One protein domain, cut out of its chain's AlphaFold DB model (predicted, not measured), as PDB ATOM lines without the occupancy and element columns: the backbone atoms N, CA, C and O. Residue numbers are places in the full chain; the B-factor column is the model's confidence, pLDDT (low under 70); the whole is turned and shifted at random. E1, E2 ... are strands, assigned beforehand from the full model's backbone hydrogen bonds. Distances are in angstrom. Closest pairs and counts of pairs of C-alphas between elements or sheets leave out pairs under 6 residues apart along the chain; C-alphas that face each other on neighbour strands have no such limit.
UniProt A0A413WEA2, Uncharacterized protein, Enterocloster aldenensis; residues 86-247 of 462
ATOM      1  N   SER A  86    -116.478 -84.825  60.014       92.19
ATOM      2  CA  SER A  86    -117.294 -83.890  59.245       92.19
ATOM      3  C   SER A  86    -116.443 -82.735  58.707       92.19
ATOM      4  O   SER A  86    -115.414 -82.385  59.286       92.19
ATOM      5  N   ALA A  87    -116.889 -82.107  57.620       93.19
ATOM      6  CA  ALA A  87    -116.293 -80.888  57.085       93.19
ATOM      7  C   ALA A  87    -117.367 -79.852  56.722       93.19
ATOM      8  O   ALA A  87    -118.281 -80.144  55.948       93.19
ATOM      9  N   ASP A  88    -117.242 -78.633  57.253       93.69
ATOM     10  CA  ASP A  88    -118.140 -77.519  56.932       93.69
ATOM     11  C   ASP A  88    -117.753 -76.861  55.606       93.69
ATOM     12  O   ASP A  88    -116.592 -76.504  55.376       93.69
ATOM     13  N   VAL A  89    -118.760 -76.627  54.769       95.00
ATOM     14  CA  VAL A  89    -118.668 -75.932  53.485       95.00
ATOM     15  C   VAL A  89    -119.148 -74.495  53.641       95.00
ATOM     16  O   VAL A  89    -120.244 -74.241  54.154       95.00
ATOM     17  N   ARG A  90    -118.360 -73.550  53.126       95.12
ATOM     18  CA  ARG A  90    -118.714 -72.132  53.029       95.12
ATOM     19  C   ARG A  90    -118.755 -71.641  51.586       95.12
ATOM     20  O   ARG A  90    -118.134 -72.210  50.687       95.12
ATOM     21  N   ASN A  91    -119.469 -70.541  51.383       94.44
ATOM     22  CA  ASN A  91    -119.449 -69.765  50.148       94.44
ATOM     23  C   ASN A  91    -118.059 -69.123  49.956       94.44
ATOM     24  O   ASN A  91    -117.518 -68.498  50.875       94.44
ATOM     25  N   SER A  92    -117.466 -69.274  48.769       89.25
ATOM     26  CA  SER A  92    -116.113 -68.781  48.466       89.25
ATOM     27  C   SER A  92    -116.011 -67.260  48.308       89.25
ATOM     28  O   SER A  92    -114.900 -66.738  48.357       89.25
ATOM     29  N   SER A  93    -117.137 -66.555  48.180       87.81
ATOM     30  CA  SER A  93    -117.191 -65.091  48.095       87.81
ATOM     31  C   SER A  93    -117.677 -64.451  49.397       87.81
ATOM     32  O   SER A  93    -117.017 -63.551  49.903       87.81
ATOM     33  N   THR A  94    -118.792 -64.919  49.972       90.31
ATOM     34  CA  THR A  94    -119.388 -64.297  51.176       90.31
ATOM     35  C   THR A  94    -118.841 -64.845  52.494       90.31
ATOM     36  O   THR A  94    -118.937 -64.181  53.521       90.31
ATOM     37  N   GLY A  95    -118.262 -66.053  52.502       87.38
ATOM     38  CA  GLY A  95    -117.827 -66.712  53.739       87.38
ATOM     39  C   GLY A  95    -118.971 -67.228  54.621       87.38
ATOM     40  O   GLY A  95    -118.722 -67.645  55.751       87.38
ATOM     41  N   GLU A  96    -120.210 -67.238  54.129       92.75
ATOM     42  CA  GLU A  96    -121.366 -67.814  54.826       92.75
ATOM     43  C   GLU A  96    -121.282 -69.347  54.871       92.75
ATOM     44  O   GLU A  96    -120.779 -69.976  53.937       92.75
ATOM     45  N   PHE A  97    -121.790 -69.954  55.947       92.69
ATOM     46  CA  PHE A  97    -121.977 -71.405  56.048       92.69
ATOM     47  C   PHE A  97    -123.083 -71.877  55.099       92.69
ATOM     48  O   PHE A  97    -124.124 -71.235  54.996       92.69
ATOM     49  N   ILE A  98    -122.862 -73.011  54.426       93.81
ATOM     50  CA  ILE A  98    -123.846 -73.619  53.519       93.81
ATOM     51  C   ILE A  98    -124.367 -74.946  54.081       93.81
ATOM     52  O   ILE A  98    -125.574 -75.158  54.126       93.81
ATOM     53  N   ARG A  99    -123.462 -75.869  54.431       93.81
ATOM     54  CA  ARG A  99    -123.768 -77.232  54.908       93.81
ATOM     55  C   ARG A  99    -122.505 -77.917  55.424       93.81
ATOM     56  O   ARG A  99    -121.405 -77.489  55.085       93.81
ATOM     57  N   SER A 100    -122.669 -79.028  56.129       92.69
ATOM     58  CA  SER A 100    -121.580 -79.942  56.500       92.69
ATOM     59  C   SER A 100    -121.677 -81.239  55.683       92.69
ATOM     60  O   SER A 100    -122.777 -81.649  55.306       92.69
ATOM     61  N   TYR A 101    -120.548 -81.893  55.412       92.50
ATOM     62  CA  TYR A 101    -120.487 -83.249  54.850       92.50
ATOM     63  C   TYR A 101    -119.792 -84.200  55.821       92.50
ATOM     64  O   TYR A 101    -118.749 -83.843  56.362       92.50
ATOM     65  N   ASN A 102    -120.305 -85.423  55.964       91.44
ATOM     66  CA  ASN A 102    -119.569 -86.522  56.591       91.44
ATOM     67  C   ASN A 102    -118.491 -87.047  55.627       91.44
ATOM     68  O   ASN A 102    -118.691 -87.056  54.408       91.44
ATOM     69  N   GLY A 103    -117.357 -87.482  56.167       89.19
ATOM     70  CA  GLY A 103    -116.251 -88.040  55.395       89.19
ATOM     71  C   GLY A 103    -116.516 -89.482  54.964       89.19
ATOM     72  O   GLY A 103    -117.004 -90.294  55.747       89.19
ATOM     73  N   ILE A 104    -116.156 -89.817  53.726       89.06
ATOM     74  CA  ILE A 104    -116.233 -91.177  53.183       89.06
ATOM     75  C   ILE A 104    -114.889 -91.866  53.427       89.06
ATOM     76  O   ILE A 104    -113.851 -91.361  52.996       89.06
ATOM     77  N   TYR A 105    -114.895 -93.004  54.119       89.19
ATOM     78  CA  TYR A 105    -113.681 -93.762  54.431       89.19
ATOM     79  C   TYR A 105    -112.941 -94.226  53.163       89.19
ATOM     80  O   TYR A 105    -113.551 -94.725  52.218       89.19
ATOM     81  N   LYS A 106    -111.613 -94.064  53.161       88.12
ATOM     82  CA  LYS A 106    -110.699 -94.400  52.054       88.12
ATOM     83  C   LYS A 106    -109.740 -95.555  52.349       88.12
ATOM     84  O   LYS A 106    -109.146 -96.076  51.409       88.12
ATOM     85  N   GLY A 107    -109.541 -95.914  53.616       85.81
ATOM     86  CA  GLY A 107    -108.531 -96.888  54.041       85.81
ATOM     87  C   GLY A 107    -107.694 -96.420  55.236       85.81
ATOM     88  O   GLY A 107    -107.631 -95.227  55.548       85.81
ATOM     89  N   THR A 108    -107.023 -97.371  55.882       87.06
ATOM     90  CA  THR A 108    -106.044 -97.128  56.948       87.06
ATOM     91  C   THR A 108    -104.631 -96.993  56.373       87.06
ATOM     92  O   THR A 108    -104.228 -97.796  55.534       87.06
ATOM     93  N   SER A 109    -103.842 -96.028  56.849       85.06
ATOM     94  CA  SER A 109    -102.399 -95.944  56.575       85.06
ATOM     95  C   SER A 109    -101.654 -95.242  57.713       85.06
ATOM     96  O   SER A 109    -102.204 -94.348  58.348       85.06
ATOM     97  N   SER A 110    -100.414 -95.650  58.001       83.81
ATOM     98  CA  SER A 110     -99.538 -95.052  59.033       83.81
ATOM     99  C   SER A 110    -100.181 -94.848  60.419       83.81
ATOM    100  O   SER A 110     -99.826 -93.918  61.138       83.81
ATOM    101  N   GLY A 111    -101.142 -95.699  60.794       83.88
ATOM    102  CA  GLY A 111    -101.896 -95.572  62.045       83.88
ATOM    103  C   GLY A 111    -103.063 -94.575  62.008       83.88
ATOM    104  O   GLY A 111    -103.527 -94.186  63.073       83.88
ATOM    105  N   TYR A 112    -103.553 -94.174  60.828       86.06
ATOM    106  CA  TYR A 112    -104.711 -93.288  60.639       86.06
ATOM    107  C   TYR A 112    -105.734 -93.870  59.655       86.06
ATOM    108  O   TYR A 112    -105.371 -94.343  58.579       86.06
ATOM    109  N   ASN A 113    -107.021 -93.778  59.995       88.12
ATOM    110  CA  ASN A 113    -108.147 -93.984  59.087       88.12
ATOM    111  C   ASN A 113    -108.378 -92.695  58.294       88.12
ATOM    112  O   ASN A 113    -108.684 -91.655  58.880       88.12
ATOM    113  N   PHE A 114    -108.219 -92.753  56.973       89.25
ATOM    114  CA  PHE A 114    -108.389 -91.597  56.097       89.25
ATOM    115  C   PHE A 114    -109.809 -91.495  55.546       89.25
ATOM    116  O   PHE A 114    -110.422 -92.495  55.170       89.25
ATOM    117  N   PHE A 115    -110.304 -90.263  55.454       90.50
ATOM    118  CA  PHE A 115    -111.634 -89.924  54.965       90.50
ATOM    119  C   PHE A 115    -111.553 -88.820  53.900       90.50
ATOM    120  O   PHE A 115    -110.866 -87.813  54.095       90.50
ATOM    121  N   ARG A 116    -112.282 -89.011  52.792       89.88
ATOM    122  CA  ARG A 116    -112.445 -88.072  51.669       89.88
ATOM    123  C   ARG A 116    -113.804 -87.407  51.739       89.88
ATOM    124  O   ARG A 116    -114.827 -88.076  51.876       89.88
ATOM    125  N   PHE A 117    -113.818 -86.095  51.562       91.31
ATOM    126  CA  PHE A 117    -115.045 -85.323  51.393       91.31
ATOM    127  C   PHE A 117    -115.317 -85.094  49.892       91.31
ATOM    128  O   PHE A 117    -114.368 -85.070  49.099       91.31
ATOM    129  N   PRO A 118    -116.585 -84.969  49.457       91.06
ATOM    130  CA  PRO A 118    -116.925 -84.855  48.038       91.06
ATOM    131  C   PRO A 118    -116.354 -83.583  47.394       91.06
ATOM    132  O   PRO A 118    -116.193 -82.554  48.052       91.06
ATOM    133  N   THR A 119    -116.092 -83.629  46.088       92.75
ATOM    134  CA  THR A 119    -115.655 -82.452  45.327       92.75
ATOM    135  C   THR A 119    -116.748 -81.386  45.310       92.75
ATOM    136  O   THR A 119    -117.878 -81.637  44.888       92.75
ATOM    137  N   LEU A 120    -116.410 -80.182  45.769       93.38
ATOM    138  CA  LEU A 120    -117.321 -79.044  45.811       93.38
ATOM    139  C   LEU A 120    -117.423 -78.344  44.446       93.38
ATOM    140  O   LEU A 120    -116.430 -78.261  43.721       93.38
ATOM    141  N   PRO A 121    -118.597 -77.785  44.099       91.56
ATOM    142  CA  PRO A 121    -118.753 -76.972  42.901       91.56
ATOM    143  C   PRO A 121    -118.006 -75.633  43.018       91.56
ATOM    144  O   PRO A 121    -117.641 -75.179  44.108       91.56
ATOM    145  N   SER A 122    -117.836 -74.955  41.879       90.25
ATOM    146  CA  SER A 122    -117.294 -73.592  41.848       90.25
ATOM    147  C   SER A 122    -118.102 -72.640  42.740       90.25
ATOM    148  O   SER A 122    -119.318 -72.773  42.877       90.25
ATOM    149  N   GLY A 123    -117.415 -71.690  43.380       91.31
ATOM    150  CA  GLY A 123    -118.015 -70.787  44.368       91.31
ATOM    151  C   GLY A 123    -118.191 -71.374  45.778       91.31
ATOM    152  O   GLY A 123    -118.724 -70.682  46.642       91.31
ATOM    153  N   GLN A 124    -117.731 -72.601  46.048       95.25
ATOM    154  CA  GLN A 124    -117.743 -73.214  47.385       95.25
ATOM    155  C   GLN A 124    -116.346 -73.702  47.801       95.25
ATOM    156  O   GLN A 124    -115.517 -74.019  46.946       95.25
ATOM    157  N   ALA A 125    -116.092 -73.751  49.110       94.81
ATOM    158  CA  ALA A 125    -114.857 -74.270  49.700       94.81
ATOM    159  C   ALA A 125    -115.111 -74.887  51.086       94.81
ATOM    160  O   ALA A 125    -116.016 -74.457  51.806       94.81
ATOM    161  N   TYR A 126    -114.291 -75.862  51.478       94.12
ATOM    162  CA  TYR A 126    -114.231 -76.352  52.855       94.12
ATOM    163  C   TYR A 126    -113.579 -75.306  53.772       94.12
ATOM    164  O   TYR A 126    -112.683 -74.579  53.350       94.12
ATOM    165  N   ASN A 127    -114.048 -75.215  55.020       92.56
ATOM    166  CA  ASN A 127    -113.616 -74.198  55.989       92.56
ATOM    167  C   ASN A 127    -113.089 -74.778  57.307       92.56
ATOM    168  O   ASN A 127    -112.199 -74.202  57.923       92.56
ATOM    169  N   VAL A 128    -113.675 -75.868  57.794       91.75
ATOM    170  CA  VAL A 128    -113.232 -76.546  59.018       91.75
ATOM    171  C   VAL A 128    -113.522 -78.027  58.889       91.75
ATOM    172  O   VAL A 128    -114.594 -78.410  58.426       91.75
ATOM    173  N   VAL A 129    -112.555 -78.833  59.305       92.00
ATOM    174  CA  VAL A 129    -112.685 -80.277  59.498       92.00
ATOM    175  C   VAL A 129    -112.779 -80.553  60.990       92.00
ATOM    176  O   VAL A 129    -112.055 -79.941  61.778       92.00
ATOM    177  N   TYR A 130    -113.696 -81.426  61.391       91.12
ATOM    178  CA  TYR A 130    -113.959 -81.722  62.796       91.12
ATOM    179  C   TYR A 130    -114.502 -83.140  62.997       91.12
ATOM    180  O   TYR A 130    -114.884 -83.817  62.048       91.12
ATOM    181  N   TYR A 131    -114.559 -83.591  64.245       87.44
ATOM    182  CA  TYR A 131    -115.313 -84.773  64.668       87.44
ATOM    183  C   TYR A 131    -115.970 -84.518  66.025       87.44
ATOM    184  O   TYR A 131    -115.553 -83.622  66.761       87.44
ATOM    185  N   TYR A 132    -116.995 -85.304  66.351       85.50
ATOM    186  CA  TYR A 132    -117.606 -85.334  67.680       85.50
ATOM    187  C   TYR A 132    -117.170 -86.587  68.441       85.50
ATOM    188  O   TYR A 132    -116.944 -87.635  67.843       85.50
ATOM    189  N   LEU A 133    -117.070 -86.455  69.759       80.69
ATOM    190  CA  LEU A 133    -116.912 -87.552  70.702       80.69
ATOM    191  C   LEU A 133    -118.309 -88.096  71.072       80.69
ATOM    192  O   LEU A 133    -119.162 -87.290  71.462       80.69
ATOM    193  N   PRO A 134    -118.581 -89.409  70.944       73.31
ATOM    194  CA  PRO A 134    -119.795 -90.034  71.459       73.31
ATOM    195  C   PRO A 134    -119.879 -89.907  72.980       73.31
ATOM    196  O   PRO A 134    -118.855 -89.864  73.669       73.31
ATOM    197  N   LYS A 135    -121.105 -89.825  73.510       74.19
ATOM    198  CA  LYS A 135    -121.338 -89.487  74.921       74.19
ATOM    199  C   LYS A 135    -120.774 -90.543  75.882       74.19
ATOM    200  O   LYS A 135    -120.369 -90.182  76.981       74.19
ATOM    201  N   GLU A 136    -120.690 -91.809  75.466       70.12
ATOM    202  CA  GLU A 136    -120.102 -92.895  76.271       70.12
ATOM    203  C   GLU A 136    -118.618 -92.696  76.635       70.12
ATOM    204  O   GLU A 136    -118.137 -93.324  77.571       70.12
ATOM    205  N   TYR A 137    -117.899 -91.812  75.931       71.50
ATOM    206  CA  TYR A 137    -116.485 -91.507  76.178       71.50
ATOM    207  C   TYR A 137    -116.273 -90.170  76.909       71.50
ATOM    208  O   TYR A 137    -115.147 -89.668  76.965       71.50
ATOM    209  N   PHE A 138    -117.334 -89.541  77.426       76.81
ATOM    210  CA  PHE A 138    -117.173 -88.363  78.277       76.81
ATOM    211  C   PHE A 138    -116.690 -88.815  79.668       76.81
ATOM    212  O   PHE A 138    -117.253 -89.763  80.218       76.81
ATOM    213  N   PRO A 139    -115.690 -88.149  80.274       73.00
ATOM    214  CA  PRO A 139    -115.400 -88.328  81.693       73.00
ATOM    215  C   PRO A 139    -116.581 -87.834  82.548       73.00
ATOM    216  O   PRO A 139    -117.512 -87.195  82.044       73.00
ATOM    217  N   LYS A 140    -116.509 -88.074  83.865       71.62
ATOM    218  CA  LYS A 140    -117.403 -87.429  84.842       71.62
ATOM    219  C   LYS A 140    -117.402 -85.894  84.652       71.62
ATOM    220  O   LYS A 140    -116.420 -85.348  84.147       71.62
ATOM    221  N   PRO A 141    -118.466 -85.172  85.037       78.75
ATOM    222  CA  PRO A 141    -118.504 -83.719  84.888       78.75
ATOM    223  C   PRO A 141    -117.361 -83.000  85.630       78.75
ATOM    224  O   PRO A 141    -117.135 -83.220  86.818       78.75
ATOM    225  N   GLY A 142    -116.666 -82.095  84.939       76.12
ATOM    226  CA  GLY A 142    -115.549 -81.311  85.472       76.12
ATOM    227  C   GLY A 142    -114.882 -80.418  84.421       76.12
ATOM    228  O   GLY A 142    -115.244 -80.432  83.240       76.12
ATOM    229  N   THR A 143    -113.882 -79.640  84.842       83.12
ATOM    230  CA  THR A 143    -112.989 -78.908  83.928       83.12
ATOM    231  C   THR A 143    -111.717 -79.718  83.673       83.12
ATOM    232  O   THR A 143    -111.030 -80.137  84.606       83.12
ATOM    233  N   TYR A 144    -111.374 -79.915  82.399       81.38
ATOM    234  CA  TYR A 144    -110.298 -80.804  81.965       81.38
ATOM    235  C   TYR A 144    -109.362 -80.148  80.948       81.38
ATOM    236  O   TYR A 144    -109.800 -79.438  80.041       81.38
ATOM    237  N   GLY A 145    -108.067 -80.457  81.037       82.75
ATOM    238  CA  GLY A 145    -107.162 -80.317  79.892       82.75
ATOM    239  C   GLY A 145    -107.436 -81.416  78.859       82.75
ATOM    240  O   GLY A 145    -107.700 -82.555  79.234       82.75
ATOM    241  N   VAL A 146    -107.367 -81.097  77.563       83.38
ATOM    242  CA  VAL A 146    -107.654 -82.035  76.465       83.38
ATOM    243  C   VAL A 146    -106.634 -81.909  75.327       83.38
ATOM    244  O   VAL A 146    -106.170 -80.813  75.006       83.38
ATOM    245  N   THR A 147    -106.278 -83.042  74.712       85.31
ATOM    246  CA  THR A 147    -105.368 -83.129  73.555       85.31
ATOM    247  C   THR A 147    -106.018 -83.945  72.439       85.31
ATOM    248  O   THR A 147    -106.528 -85.034  72.689       85.31
ATOM    249  N   PHE A 148    -105.979 -83.442  71.205       84.94
ATOM    250  CA  PHE A 148    -106.588 -84.085  70.036       84.94
ATOM    251  C   PHE A 148    -105.709 -83.948  68.786       84.94
ATOM    252  O   PHE A 148    -104.847 -83.066  68.718       84.94
ATOM    253  N   LYS A 149    -105.891 -84.838  67.803       86.25
ATOM    254  CA  LYS A 149    -105.044 -84.903  66.600       86.25
ATOM    255  C   LYS A 149    -105.844 -85.042  65.306       86.25
ATOM    256  O   LYS A 149    -106.978 -85.519  65.305       86.25
ATOM    257  N   PHE A 150    -105.202 -84.635  64.213       85.94
ATOM    258  CA  PHE A 150    -105.610 -84.849  62.824       85.94
ATOM    259  C   PHE A 150    -104.362 -85.113  61.977       85.94
ATOM    260  O   PHE A 150    -103.362 -84.418  62.145       85.94
ATOM    261  N   ALA A 151    -104.427 -86.037  61.021       88.44
ATOM    262  CA  ALA A 151    -103.505 -86.065  59.889       88.44
ATOM    263  C   ALA A 151    -104.136 -85.395  58.661       88.44
ATOM    264  O   ALA A 151    -105.351 -85.411  58.473       88.44
ATOM    265  N   ILE A 152    -103.290 -84.848  57.799       86.88
ATOM    266  CA  ILE A 152    -103.619 -84.377  56.456       86.88
ATOM    267  C   ILE A 152    -103.372 -85.543  55.488       86.88
ATOM    268  O   ILE A 152    -102.316 -86.177  55.554       86.88
ATOM    269  N   GLY A 153    -104.339 -85.848  54.617       82.56
ATOM    270  CA  GLY A 153    -104.183 -86.877  53.580       82.56
ATOM    271  C   GLY A 153    -103.549 -86.342  52.292       82.56
ATOM    272  O   GLY A 153    -102.742 -85.416  52.321       82.56
ATOM    273  N   ASP A 154    -103.955 -86.894  51.145       79.12
ATOM    274  CA  ASP A 154    -103.393 -86.572  49.818       79.12
ATOM    275  C   ASP A 154    -103.519 -85.089  49.414       79.12
ATOM    276  O   ASP A 154    -102.882 -84.644  48.459       79.12
ATOM    277  N   ILE A 155    -104.380 -84.323  50.095       76.88
ATOM    278  CA  ILE A 155    -104.688 -82.929  49.774       76.88
ATOM    279  C   ILE A 155    -104.237 -82.036  50.929       76.88
ATOM    280  O   ILE A 155    -104.906 -81.925  51.956       76.88
ATOM    281  N   GLY A 156    -103.081 -81.402  50.726       74.25
ATOM    282  CA  GLY A 156    -102.445 -80.503  51.683       74.25
ATOM    283  C   GLY A 156    -103.270 -79.253  51.998       74.25
ATOM    284  O   GLY A 156    -103.790 -78.610  51.090       74.25
ATOM    285  N   PHE A 157    -103.318 -78.877  53.278       87.25
ATOM    286  CA  PHE A 157    -103.823 -77.582  53.741       87.25
ATOM    287  C   PHE A 157    -103.051 -77.091  54.973       87.25
ATOM    288  O   PHE A 157    -102.313 -77.854  55.605       87.25
ATOM    289  N   THR A 158    -103.206 -75.817  55.323       87.81
ATOM    290  CA  THR A 158    -102.596 -75.201  56.504       87.81
ATOM    291  C   THR A 158    -103.650 -74.656  57.460       87.81
ATOM    292  O   THR A 158    -104.780 -74.341  57.081       87.81
ATOM    293  N   SER A 159    -103.282 -74.541  58.735       89.38
ATOM    294  CA  SER A 159    -104.149 -73.991  59.772       89.38
ATOM    295  C   SER A 159    -103.365 -73.151  60.768       89.38
ATOM    296  O   SER A 159    -102.238 -73.489  61.127       89.38
ATOM    297  N   ASN A 160    -104.000 -72.082  61.244       85.75
ATOM    298  CA  ASN A 160    -103.550 -71.234  62.346       85.75
ATOM    299  C   ASN A 160    -104.536 -71.247  63.538       85.75
ATOM    300  O   ASN A 160    -104.367 -70.486  64.498       85.75
ATOM    301  N   TYR A 161    -105.588 -72.072  63.471       88.94
ATOM    302  CA  TYR A 161    -106.688 -72.048  64.431       88.94
ATOM    303  C   TYR A 161    -107.357 -73.422  64.571       88.94
ATOM    304  O   TYR A 161    -107.983 -73.938  63.641       88.94
ATOM    305  N   ALA A 162    -107.277 -73.971  65.782       92.06
ATOM    306  CA  ALA A 162    -108.058 -75.118  66.222       92.06
ATOM    307  C   ALA A 162    -109.084 -74.689  67.276       92.06
ATOM    308  O   ALA A 162    -108.885 -73.704  67.995       92.06
ATOM    309  N   LYS A 163    -110.172 -75.449  67.392       91.00
ATOM    310  CA  LYS A 163    -111.189 -75.238  68.421       91.00
ATOM    311  C   LYS A 163    -111.822 -76.527  68.928       91.00
ATOM    312  O   LYS A 163    -111.856 -77.546  68.238       91.00
ATOM    313  N   ILE A 164    -112.344 -76.420  70.141       91.38
ATOM    314  CA  ILE A 164    -113.168 -77.406  70.822       91.38
ATOM    315  C   ILE A 164    -114.602 -76.869  70.774       91.38
ATOM    316  O   ILE A 164    -114.896 -75.820  71.344       91.38
ATOM    317  N   TYR A 165    -115.475 -77.563  70.055       89.44
ATOM    318  CA  TYR A 165    -116.912 -77.318  70.053       89.44
ATOM    319  C   TYR A 165    -117.506 -77.929  71.326       89.44
ATOM    320  O   TYR A 165    -117.317 -79.118  71.581       89.44
ATOM    321  N   ILE A 166    -118.281 -77.157  72.076       88.19
ATOM    322  CA  ILE A 166    -119.057 -77.625  73.225       88.19
ATOM    323  C   ILE A 166    -120.521 -77.321  72.925       88.19
ATOM    324  O   ILE A 166    -120.873 -76.180  72.619       88.19
ATOM    325  N   ARG A 167    -121.387 -78.330  73.001       86.31
ATOM    326  CA  ARG A 167    -122.837 -78.132  72.966       86.31
ATOM    327  C   ARG A 167    -123.465 -78.560  74.277       86.31
ATOM    328  O   ARG A 167    -123.146 -79.637  74.779       86.31
ATOM    329  N   SER A 168    -124.382 -77.737  74.770       82.19
ATOM    330  CA  SER A 168    -125.218 -78.033  75.930       82.19
ATOM    331  C   SER A 168    -126.666 -77.710  75.581       82.19
ATOM    332  O   SER A 168    -127.013 -76.556  75.322       82.19
ATOM    333  N   GLY A 169    -127.501 -78.742  75.524       71.88
ATOM    334  CA  GLY A 169    -128.947 -78.639  75.313       71.88
ATOM    335  C   GLY A 169    -129.718 -79.116  76.538       71.88
ATOM    336  O   GLY A 169    -129.134 -79.267  77.606       71.88
ATOM    337  N   GLY A 170    -131.011 -79.386  76.370       65.38
ATOM    338  CA  GLY A 170    -131.862 -79.986  77.397       65.38
ATOM    339  C   GLY A 170    -133.233 -80.372  76.853       65.38
ATOM    340  O   GLY A 170    -133.567 -80.058  75.710       65.38
ATOM    341  N   GLN A 171    -134.045 -81.051  77.664       54.31
ATOM    342  CA  GLN A 171    -135.435 -81.324  77.290       54.31
ATOM    343  C   GLN A 171    -136.210 -80.005  77.193       54.31
ATOM    344  O   GLN A 171    -136.225 -79.221  78.137       54.31
ATOM    345  N   ASN A 172    -136.857 -79.768  76.050       55.84
ATOM    346  CA  ASN A 172    -137.594 -78.537  75.725       55.84
ATOM    347  C   ASN A 172    -136.762 -77.231  75.716       55.84
ATOM    348  O   ASN A 172    -137.344 -76.147  75.717       55.84
ATOM    349  N   ILE A 173    -135.424 -77.305  75.657       63.28
ATOM    350  CA  ILE A 173    -134.530 -76.136  75.569       63.28
ATOM    351  C   ILE A 173    -133.671 -76.240  74.301       63.28
ATOM    352  O   ILE A 173    -133.090 -77.287  74.017       63.28
ATOM    353  N   SER A 174    -133.571 -75.145  73.541       73.75
ATOM    354  CA  SER A 174    -132.709 -75.051  72.355       73.75
ATOM    355  C   SER A 174    -131.245 -75.364  72.690       73.75
ATOM    356  O   SER A 174    -130.697 -74.814  73.643       73.75
ATOM    357  N   GLU A 175    -130.594 -76.208  71.885       77.75
ATOM    358  CA  GLU A 175    -129.181 -76.564  72.073       77.75
ATOM    359  C   GLU A 175    -128.285 -75.321  71.938       77.75
ATOM    360  O   GLU A 175    -128.217 -74.702  70.875       77.75
ATOM    361  N   SER A 176    -127.588 -74.962  73.019       81.31
ATOM    362  CA  SER A 176    -126.575 -73.906  73.016       81.31
ATOM    363  C   SER A 176    -125.240 -74.442  72.493       81.31
ATOM    364  O   SER A 176    -124.915 -75.620  72.669       81.31
ATOM    365  N   SER A 177    -124.452 -73.580  71.848       83.25
ATOM    366  CA  SER A 177    -123.135 -73.924  71.307       83.25
ATOM    367  C   SER A 177    -122.092 -72.886  71.706       83.25
ATOM    368  O   SER A 177    -122.226 -71.717  71.345       83.25
ATOM    369  N   ASN A 178    -121.033 -73.333  72.375       83.12
ATOM    370  CA  ASN A 178    -119.852 -72.544  72.702       83.12
ATOM    371  C   ASN A 178    -118.625 -73.139  71.993       83.12
ATOM    372  O   ASN A 178    -118.476 -74.357  71.921       83.12
ATOM    373  N   ASP A 179    -117.728 -72.289  71.497       84.94
ATOM    374  CA  ASP A 179    -116.435 -72.703  70.943       84.94
ATOM    375  C   ASP A 179    -115.310 -72.246  71.885       84.94
ATOM    376  O   ASP A 179    -115.154 -71.048  72.130       84.94
ATOM    377  N   ALA A 180    -114.479 -73.172  72.367       85.50
ATOM    378  CA  ALA A 180    -113.226 -72.852  73.051       85.50
ATOM    379  C   ALA A 180    -112.048 -72.928  72.065       85.50
ATOM    380  O   ALA A 180    -111.959 -73.853  71.253       85.50
ATOM    381  N   ARG A 181    -111.115 -71.969  72.119       89.19
ATOM    382  CA  ARG A 181    -109.917 -71.989  71.262       89.19
ATOM    383  C   ARG A 181    -108.912 -73.023  71.773       89.19
ATOM    384  O   ARG A 181    -108.580 -73.024  72.953       89.19
ATOM    385  N   ALA A 182    -108.369 -73.825  70.862       89.94
ATOM    386  CA  ALA A 182    -107.233 -74.699  71.125       89.94
ATOM    387  C   ALA A 182    -105.936 -74.115  70.534       89.94
ATOM    388  O   ALA A 182    -105.934 -73.478  69.473       89.94
ATOM    389  N   THR A 183    -104.823 -74.361  71.217       91.75
ATOM    390  CA  THR A 183    -103.468 -74.192  70.685       91.75
ATOM    391  C   THR A 183    -103.224 -75.278  69.642       91.75
ATOM    392  O   THR A 183    -103.538 -76.440  69.884       91.75
ATOM    393  N   LEU A 184    -102.676 -74.916  68.481       91.94
ATOM    394  CA  LEU A 184    -102.365 -75.842  67.392       91.94
ATOM    395  C   LEU A 184    -100.860 -75.856  67.140       91.94
ATOM    396  O   LEU A 184    -100.274 -74.816  66.850       91.94
ATOM    397  N   ASN A 185    -100.277 -77.051  67.176       91.12
ATOM    398  CA  ASN A 185     -98.935 -77.344  66.690       91.12
ATOM    399  C   ASN A 185     -99.043 -78.231  65.439       91.12
ATOM    400  O   ASN A 185     -99.948 -79.064  65.338       91.12
ATOM    401  N   ARG A 186     -98.113 -78.081  64.492       88.12
ATOM    402  CA  ARG A 186     -98.017 -78.928  63.296       88.12
ATOM    403  C   ARG A 186     -96.648 -79.600  63.243       88.12
ATOM    404  O   ARG A 186     -95.637 -78.911  63.328       88.12
ATOM    405  N   ASP A 187     -96.641 -80.908  63.025       87.44
ATOM    406  CA  ASP A 187     -95.449 -81.704  62.727       87.44
ATOM    407  C   ASP A 187     -95.700 -82.524  61.453       87.44
ATOM    408  O   ASP A 187     -96.654 -83.299  61.382       87.44
ATOM    409  N   GLY A 188     -94.909 -82.296  60.402       86.56
ATOM    410  CA  GLY A 188     -95.118 -82.900  59.081       86.56
ATOM    411  C   GLY A 188     -96.550 -82.711  58.553       86.56
ATOM    412  O   GLY A 188     -96.978 -81.593  58.255       86.56
ATOM    413  N   ASN A 189     -97.301 -83.810  58.442       87.81
ATOM    414  CA  ASN A 189     -98.716 -83.817  58.044       87.81
ATOM    415  C   ASN A 189     -99.693 -83.964  59.224       87.81
ATOM    416  O   ASN A 189    -100.881 -84.152  58.995       87.81
ATOM    417  N   ILE A 190     -99.231 -83.887  60.472       88.31
ATOM    418  CA  ILE A 190    -100.049 -84.064  61.675       88.31
ATOM    419  C   ILE A 190    -100.257 -82.711  62.363       88.31
ATOM    420  O   ILE A 190     -99.302 -82.024  62.727       88.31
ATOM    421  N   PHE A 191    -101.516 -82.348  62.599       89.56
ATOM    422  CA  PHE A 191    -101.886 -81.328  63.574       89.56
ATOM    423  C   PHE A 191    -102.083 -81.992  64.940       89.56
ATOM    424  O   PHE A 191    -102.846 -82.951  65.065       89.56
ATOM    425  N   SER A 192    -101.408 -81.473  65.963       89.00
ATOM    426  CA  SER A 192    -101.641 -81.818  67.368       89.00
ATOM    427  C   SER A 192    -102.122 -80.575  68.102       89.00
ATOM    428  O   SER A 192    -101.450 -79.542  68.085       89.00
ATOM    429  N   CYS A 193    -103.291 -80.664  68.725       90.06
ATOM    430  CA  CYS A 193    -103.976 -79.527  69.321       90.06
ATOM    431  C   CYS A 193    -104.248 -79.764  70.807       90.06
ATOM    432  O   CYS A 193    -104.582 -80.879  71.208       90.06
ATOM    433  N   THR A 194    -104.124 -78.713  71.615       89.56
ATOM    434  CA  THR A 194    -104.327 -78.750  73.069       89.56
ATOM    435  C   THR A 194    -105.201 -77.593  73.537       89.56
ATOM    436  O   THR A 194    -105.169 -76.501  72.969       89.56
ATOM    437  N   GLY A 195    -105.994 -77.809  74.579       87.50
ATOM    438  CA  GLY A 195    -106.830 -76.768  75.174       87.50
ATOM    439  C   GLY A 195    -107.502 -77.243  76.455       87.50
ATOM    440  O   GLY A 195    -107.201 -78.331  76.944       87.50
ATOM    441  N   ASN A 196    -108.434 -76.442  76.963       86.00
ATOM    442  CA  ASN A 196    -109.274 -76.806  78.102       86.00
ATOM    443  C   ASN A 196    -110.722 -76.979  77.633       86.00
ATOM    444  O   ASN A 196    -111.179 -76.267  76.738       86.00
ATOM    445  N   VAL A 197    -111.445 -77.899  78.262       83.50
ATOM    446  CA  VAL A 197    -112.870 -78.145  78.041       83.50
ATOM    447  C   VAL A 197    -113.560 -78.300  79.392       83.50
ATOM    448  O   VAL A 197    -113.048 -78.984  80.275       83.50
ATOM    449  N   LYS A 198    -114.716 -77.656  79.556       83.94
ATOM    450  CA  LYS A 198    -115.624 -77.926  80.671       83.94
ATOM    451  C   LYS A 198    -116.719 -78.861  80.179       83.94
ATOM    452  O   LYS A 198    -117.307 -78.618  79.125       83.94
ATOM    453  N   ILE A 199    -116.932 -79.940  80.919       80.44
ATOM    454  CA  ILE A 199    -117.978 -80.928  80.681       80.44
ATOM    455  C   ILE A 199    -118.909 -80.838  81.883       80.44
ATOM    456  O   ILE A 199    -118.512 -81.147  83.002       80.44
ATOM    457  N   ASP A 200    -120.128 -80.372  81.652       76.50
ATOM    458  CA  ASP A 200    -121.181 -80.311  82.663       76.50
ATOM    459  C   ASP A 200    -122.210 -81.417  82.377       76.50
ATOM    460  O   ASP A 200    -122.287 -81.942  81.264       76.50
ATOM    461  N   TYR A 201    -123.075 -81.732  83.344       74.12
ATOM    462  CA  TYR A 201    -124.194 -82.676  83.165       74.12
ATOM    463  C   TYR A 201    -125.094 -82.333  81.957       74.12
ATOM    464  O   TYR A 201    -125.746 -83.208  81.380       74.12
ATOM    465  N   SER A 202    -125.100 -81.058  81.547       75.50
ATOM    466  CA  SER A 202    -125.855 -80.539  80.407       75.50
ATOM    467  C   SER A 202    -125.196 -80.748  79.038       75.50
ATOM    468  O   SER A 202    -125.859 -80.534  78.016       75.50
ATOM    469  N   THR A 203    -123.923 -81.152  78.985       81.31
ATOM    470  CA  THR A 203    -123.160 -81.286  77.739       81.31
ATOM    471  C   THR A 203    -123.714 -82.425  76.877       81.31
ATOM    472  O   THR A 203    -123.718 -83.595  77.261       81.31
ATOM    473  N   THR A 204    -124.187 -82.081  75.678       80.19
ATOM    474  CA  THR A 204    -124.738 -83.019  74.687       80.19
ATOM    475  C   THR A 204    -123.679 -83.502  73.705       80.19
ATOM    476  O   THR A 204    -123.750 -84.646  73.259       80.19
ATOM    477  N   LYS A 205    -122.712 -82.645  73.340       85.44
ATOM    478  CA  LYS A 205    -121.640 -82.955  72.378       85.44
ATOM    479  C   LYS A 205    -120.357 -82.217  72.742       85.44
ATOM    480  O   LYS A 205    -120.379 -80.997  72.897       85.44
ATOM    481  N   VAL A 206    -119.239 -82.936  72.750       87.38
ATOM    482  CA  VAL A 206    -117.895 -82.350  72.665       87.38
ATOM    483  C   VAL A 206    -117.334 -82.694  71.290       87.38
ATOM    484  O   VAL A 206    -117.450 -83.830  70.836       87.38
ATOM    485  N   GLY A 207    -116.771 -81.714  70.591       89.00
ATOM    486  CA  GLY A 207    -116.179 -81.905  69.272       89.00
ATOM    487  C   GLY A 207    -114.884 -81.139  69.107       89.00
ATOM    488  O   GLY A 207    -114.621 -80.171  69.810       89.00
ATOM    489  N   PHE A 208    -114.072 -81.563  68.153       89.25
ATOM    490  CA  PHE A 208    -112.707 -81.084  67.976       89.25
ATOM    491  C   PHE A 208    -112.488 -80.785  66.506       89.25
ATOM    492  O   PHE A 208    -112.876 -81.597  65.671       89.25
ATOM    493  N   GLY A 209    -111.905 -79.633  66.172       90.94
ATOM    494  CA  GLY A 209    -111.760 -79.229  64.778       90.94
ATOM    495  C   GLY A 209    -110.641 -78.239  64.494       90.94
ATOM    496  O   GLY A 209    -110.161 -77.523  65.375       90.94
ATOM    497  N   VAL A 210    -110.242 -78.213  63.225       92.06
ATOM    498  CA  VAL A 210    -109.126 -77.437  62.677       92.06
ATOM    499  C   VAL A 210    -109.619 -76.680  61.444       92.06
ATOM    500  O   VAL A 210    -110.211 -77.272  60.537       92.06
ATOM    501  N   LEU A 211    -109.409 -75.362  61.413       91.69
ATOM    502  CA  LEU A 211    -109.813 -74.526  60.278       91.69
ATOM    503  C   LEU A 211    -108.850 -74.704  59.102       91.69
ATOM    504  O   LEU A 211    -107.645 -74.847  59.295       91.69
ATOM    505  N   ILE A 212    -109.386 -74.654  57.890       91.88
ATOM    506  CA  ILE A 212    -108.643 -74.704  56.629       91.88
ATOM    507  C   ILE A 212    -108.379 -73.257  56.200       91.88
ATOM    508  O   ILE A 212    -109.317 -72.465  56.102       91.88
ATOM    509  N   SER A 213    -107.114 -72.896  55.973       90.12
ATOM    510  CA  SER A 213    -106.737 -71.518  55.608       90.12
ATOM    511  C   SER A 213    -106.948 -71.236  54.116       90.12
ATOM    512  O   SER A 213    -107.209 -70.105  53.709       90.12
ATOM    513  N   GLU A 214    -106.834 -72.273  53.289       89.94
ATOM    514  CA  GLU A 214    -106.971 -72.243  51.838       89.94
ATOM    515  C   GLU A 214    -108.417 -72.511  51.383       89.94
ATOM    516  O   GLU A 214    -109.153 -73.290  51.984       89.94
ATOM    517  N   ARG A 215    -108.841 -71.918  50.258       89.19
ATOM    518  CA  ARG A 215    -110.211 -72.092  49.734       89.19
ATOM    519  C   ARG A 215    -110.348 -73.376  48.904       89.19
ATOM    520  O   ARG A 215    -110.517 -73.322  47.688       89.19
ATOM    521  N   LEU A 216    -110.240 -74.531  49.558       90.31
ATOM    522  CA  LEU A 216    -110.175 -75.836  48.891       90.31
ATOM    523  C   LEU A 216    -111.553 -76.421  48.549       90.31
ATOM    524  O   LEU A 216    -112.441 -76.505  49.394       90.31
ATOM    525  N   GLN A 217    -111.701 -76.915  47.317       92.25
ATOM    526  CA  GLN A 217    -112.889 -77.656  46.849       92.25
ATOM    527  C   GLN A 217    -112.853 -79.157  47.173       92.25
ATOM    528  O   GLN A 217    -113.835 -79.862  46.964       92.25
ATOM    529  N   ASN A 218    -111.720 -79.658  47.661       89.56
ATOM    530  CA  ASN A 218    -111.489 -81.048  48.038       89.56
ATOM    531  C   ASN A 218    -110.615 -81.045  49.297       89.56
ATOM    532  O   ASN A 218    -109.739 -80.191  49.406       89.56
ATOM    533  N   VAL A 219    -110.803 -81.993  50.212       90.06
ATOM    534  CA  VAL A 219    -109.906 -82.188  51.362       90.06
ATOM    535  C   VAL A 219    -109.914 -83.660  51.783       90.06
ATOM    536  O   VAL A 219    -110.934 -84.336  51.626       90.06
ATOM    537  N   ASP A 220    -108.777 -84.139  52.290       89.62
ATOM    538  CA  ASP A 220    -108.613 -85.450  52.927       89.62
ATOM    539  C   ASP A 220    -108.031 -85.270  54.324       89.62
ATOM    540  O   ASP A 220    -107.044 -84.547  54.490       89.62
ATOM    541  N   ILE A 221    -108.581 -85.986  55.304       90.25
ATOM    542  CA  ILE A 221    -108.028 -86.027  56.662       90.25
ATOM    543  C   ILE A 221    -107.907 -87.461  57.162       90.25
ATOM    544  O   ILE A 221    -108.717 -88.320  56.814       90.25
ATOM    545  N   GLY A 222    -106.902 -87.705  57.995       88.75
ATOM    546  CA  GLY A 222    -106.736 -88.930  58.761       88.75
ATOM    547  C   GLY A 222    -107.104 -88.713  60.223       88.75
ATOM    548  O   GLY A 222    -106.687 -87.729  60.835       88.75
ATOM    549  N   ILE A 223    -107.834 -89.660  60.799       85.44
ATOM    550  CA  ILE A 223    -108.126 -89.767  62.234       85.44
ATOM    551  C   ILE A 223    -107.336 -90.986  62.752       85.44
ATOM    552  O   ILE A 223    -107.454 -92.033  62.113       85.44
ATOM    553  N   PRO A 224    -106.483 -90.902  63.800       80.44
ATOM    554  CA  PRO A 224    -105.649 -92.048  64.179       80.44
ATOM    555  C   PRO A 224    -106.491 -93.287  64.554       80.44
ATOM    556  O   PRO A 224    -107.628 -93.143  64.984       80.44
ATOM    557  N   VAL A 225    -105.990 -94.510  64.353       74.94
ATOM    558  CA  VAL A 225    -106.787 -95.748  64.549       74.94
ATOM    559  C   VAL A 225    -106.776 -96.251  65.987       74.94
ATOM    560  O   VAL A 225    -107.787 -96.714  66.500       74.94
ATOM    561  N   SER A 226    -105.635 -96.108  66.650       64.56
ATOM    562  CA  SER A 226    -105.444 -96.340  68.079       64.56
ATOM    563  C   SER A 226    -105.009 -95.020  68.693       64.56
ATOM    564  O   SER A 226    -104.150 -94.339  68.127       64.56
ATOM    565  N   ASN A 227    -105.599 -94.649  69.827       57.78
ATOM    566  CA  ASN A 227    -105.491 -93.308  70.402       57.78
ATOM    567  C   ASN A 227    -105.709 -92.198  69.346       57.78
ATOM    568  O   ASN A 227    -104.834 -91.338  69.180       57.78
ATOM    569  N   PRO A 228    -106.871 -92.174  68.641       51.25
ATOM    570  CA  PRO A 228    -107.209 -91.069  67.736       51.25
ATOM    571  C   PRO A 228    -107.119 -89.696  68.421       51.25
ATOM    572  O   PRO A 228    -106.827 -88.657  67.824       51.25
ATOM    573  N   TYR A 229    -107.324 -89.756  69.728       52.72
ATOM    574  CA  TYR A 229    -107.167 -88.730  70.718       52.72
ATOM    575  C   TYR A 229    -106.367 -89.387  71.840       52.72
ATOM    576  O   TYR A 229    -106.800 -90.396  72.396       52.72
ATOM    577  N   THR A 230    -105.232 -88.811  72.229       48.09
ATOM    578  CA  THR A 230    -104.750 -88.995  73.603       48.09
ATOM    579  C   THR A 230    -105.559 -88.054  74.486       48.09
ATOM    580  O   THR A 230    -105.055 -87.013  74.915       48.09
ATOM    581  N   PHE A 231    -106.831 -88.399  74.718       54.22
ATOM    582  CA  PHE A 231    -107.687 -87.734  75.699       54.22
ATOM    583  C   PHE A 231    -107.225 -88.087  77.114       54.22
ATOM    584  O   PHE A 231    -107.938 -88.710  77.895       54.22
ATOM    585  N   THR A 232    -106.030 -87.628  77.486       55.59
ATOM    586  CA  THR A 232    -105.713 -87.440  78.896       55.59
ATOM    587  C   THR A 232    -106.560 -86.266  79.378       55.59
ATOM    588  O   THR A 232    -106.082 -85.129  79.395       55.59
ATOM    589  N   PHE A 233    -107.829 -86.536  79.700       63.00
ATOM    590  CA  PHE A 233    -108.724 -85.629  80.410       63.00
ATOM    591  C   PHE A 233    -108.157 -85.419  81.819       63.00
ATOM    592  O   PHE A 233    -108.599 -86.015  82.795       63.00
ATOM    593  N   LYS A 234    -107.111 -84.595  81.920       69.62
ATOM    594  CA  LYS A 234    -106.469 -84.278  83.196       69.62
ATOM    595  C   LYS A 234    -107.338 -83.255  83.908       69.62
ATOM    596  O   LYS A 234    -107.449 -82.120  83.435       69.62
ATOM    597  N   GLN A 235    -107.982 -83.690  84.987       72.75
ATOM    598  CA  GLN A 235    -108.854 -82.849  85.798       72.75
ATOM    599  C   GLN A 235    -108.065 -81.653  86.330       72.75
ATOM    600  O   GLN A 235    -106.938 -81.796  86.806       72.75
ATOM    601  N   GLN A 236    -108.646 -80.462  86.227       69.88
ATOM    602  CA  GLN A 236    -108.060 -79.259  86.801       69.88
ATOM    603  C   GLN A 236    -108.506 -79.156  88.260       69.88
ATOM    604  O   GLN A 236    -109.692 -79.016  88.556       69.88
ATOM    605  N   SER A 237    -107.546 -79.291  89.178       69.56
ATOM    606  CA  SER A 237    -107.817 -79.247  90.617       69.56
ATOM    607  C   SER A 237    -108.438 -77.904  91.014       69.56
ATOM    608  O   SER A 237    -107.978 -76.851  90.573       69.56
ATOM    609  N   GLY A 238    -109.491 -77.955  91.834       63.72
ATOM    610  CA  GLY A 238    -110.272 -76.794  92.275       63.72
ATOM    611  C   GLY A 238    -111.458 -76.405  91.378       63.72
ATOM    612  O   GLY A 238    -112.313 -75.653  91.832       63.72
ATOM    613  N   GLU A 239    -111.564 -76.932  90.153       58.00
ATOM    614  CA  GLU A 239    -112.631 -76.584  89.200       58.00
ATOM    615  C   GLU A 239    -113.722 -77.668  89.118       58.00
ATOM    616  O   GLU A 239    -113.726 -78.532  88.233       58.00
ATOM    617  N   THR A 240    -114.679 -77.620  90.047       56.47
ATOM    618  CA  THR A 240    -115.856 -78.500  90.054       56.47
ATOM    619  C   THR A 240    -116.834 -78.166  88.918       56.47
ATOM    620  O   THR A 240    -117.116 -76.999  88.616       56.47
ATOM    621  N   ALA A 241    -117.424 -79.196  88.299       55.91
ATOM    622  CA  ALA A 241    -118.632 -79.000  87.501       55.91
ATOM    623  C   ALA A 241    -119.785 -78.529  88.390       55.91
ATOM    624  O   ALA A 241    -119.875 -78.895  89.563       55.91
ATOM    625  N   ILE A 242    -120.671 -77.718  87.818       52.84
ATOM    626  CA  ILE A 242    -121.840 -77.220  88.540       52.84
ATOM    627  C   ILE A 242    -122.992 -78.186  88.228       52.84
ATOM    628  O   ILE A 242    -123.365 -78.299  87.056       52.84
ATOM    629  N   PRO A 243    -123.553 -78.910  89.217       48.19
ATOM    630  CA  PRO A 243    -124.756 -79.698  88.983       48.19
ATOM    631  C   PRO A 243    -125.898 -78.761  88.556       48.19
ATOM    632  O   PRO A 243    -125.973 -77.630  89.045       48.19
ATOM    633  N   PRO A 244    -126.778 -79.188  87.632       46.81
ATOM    634  CA  PRO A 244    -127.869 -78.346  87.164       46.81
ATOM    635  C   PRO A 244    -128.752 -77.952  88.349       46.81
ATOM    636  O   PRO A 244    -129.106 -78.793  89.179       46.81
ATOM    637  N   SER A 245    -129.123 -76.673  88.433       42.34
ATOM    638  CA  SER A 245    -130.142 -76.250  89.391       42.34
ATOM    639  C   SER A 245    -131.467 -76.945  89.067       42.34
ATOM    640  O   SER A 245    -131.767 -77.241  87.906       42.34
ATOM    641  N   SER A 246    -132.294 -77.161  90.090       43.97
ATOM    642  CA  SER A 246    -133.610 -77.801  89.953       43.97
ATOM    643  C   SER A 246    -134.566 -77.082  88.989       43.97
ATOM    644  O   SER A 246    -135.549 -77.683  88.562       43.97
ATOM    645  N   ASP A 247    -134.273 -75.828  88.627       42.88
ATOM    646  CA  ASP A 247    -135.087 -74.998  87.733       42.88
ATOM    647  C   ASP A 247    -134.701 -75.100  86.244       42.88
ATOM    648  O   ASP A 247    -135.504 -74.738  85.383       42.88
TER     649      ASP A 247
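What this domain is: This is residues 86 to 247 of the 462 residues of an uncharacterized protein of Enterocloster aldenensis (UniProt A0A413WEA2). One strongly twisted sheet of strands folds over on itself like a flattened, incompletely closed barrel, with E1, E2, E5, E7 and E10 in one wall and E3, E4, E6, E9 and E11 in the other. The long strand E8 bends across from E7 to E9 between the walls, E2 runs on into E3, and E12 is added beside one end of E6. The printed part has 162 residues with twelve named strands, E1 to E12, and no named helix: all strand, in an antiparallel branched sheet. It is compact, with a radius of gyration of the C-alphas of 16.7 A and spans of 51 by 35 by 26 A.

How they stand to each other: The N and O pairs named here are within hydrogen-bond range. E1, residues 86 to 91, and E2, residues 97 to 102, form a hairpin at 154 degrees, with N 87 and O 101 2.8 A apart. E2 runs on into E3, residues 104 to 109, at 55 degrees. E3 and E4, residues 112 to 116, form a hairpin, with N 106 and O 114 2.8 A apart. E5, residues 124 to 133, lies on the other side of E1 from E2, with N 88 and O 128 2.9 A apart. After E6, residues 142 to 152, come E7, residues 162 to 170, E8, residues 173 to 187, and E9, residues 190 to 199, a meander, each strand the antiparallel neighbour of the one before; N 166 and O 178 are 2.8 A apart, N 185 and O 192 2.9 A. E8 bends by 53 degrees at residue 183, and E9 by 60 degrees at residue 196. E6 and E9 are antiparallel, with N 148 and O 193 2.9 A apart; E6 E7 E8 E9 is a Greek key, a meander of three with the first strand the antiparallel neighbour of the fourth, and so is E7 E8 E9 E10. E10, residues 203 to 211, has E5 on one side, with N 131 and O 208 3.0 A apart, and E7 on the other, with N 165 and O 207 2.8 A apart. E11, residues 220 to 224, has E4 on one side, with N 113 and O 223 2.8 A apart, and E6 on the other, with N 151 and O 222 2.8 A apart. E12, residues 234 to 240, is beside residues 142 to 145 of E6, with N 236 and O 143 2.9 A apart. The closest C-alphas of E6 and E10, Phe 148 and Phe 208, are 7.1 A apart.

Where its parts are: E1 begins at C-alpha 86, (-117.294, -83.890, 59.245), and E12 ends at C-alpha 240, (-115.856, -78.500, 90.054). From first to last C-alpha, E8 measures 41.5 A, E6 31.5 A and E5 27.4 A.

The domain as a whole: The C-alphas of Ser 122 and Gly 238, the two farthest apart, are 51.0 A apart. The printed part has no cut and no long link. Confidence is under 70 at residues 170 to 173, 226 to 234 and 236 to 247.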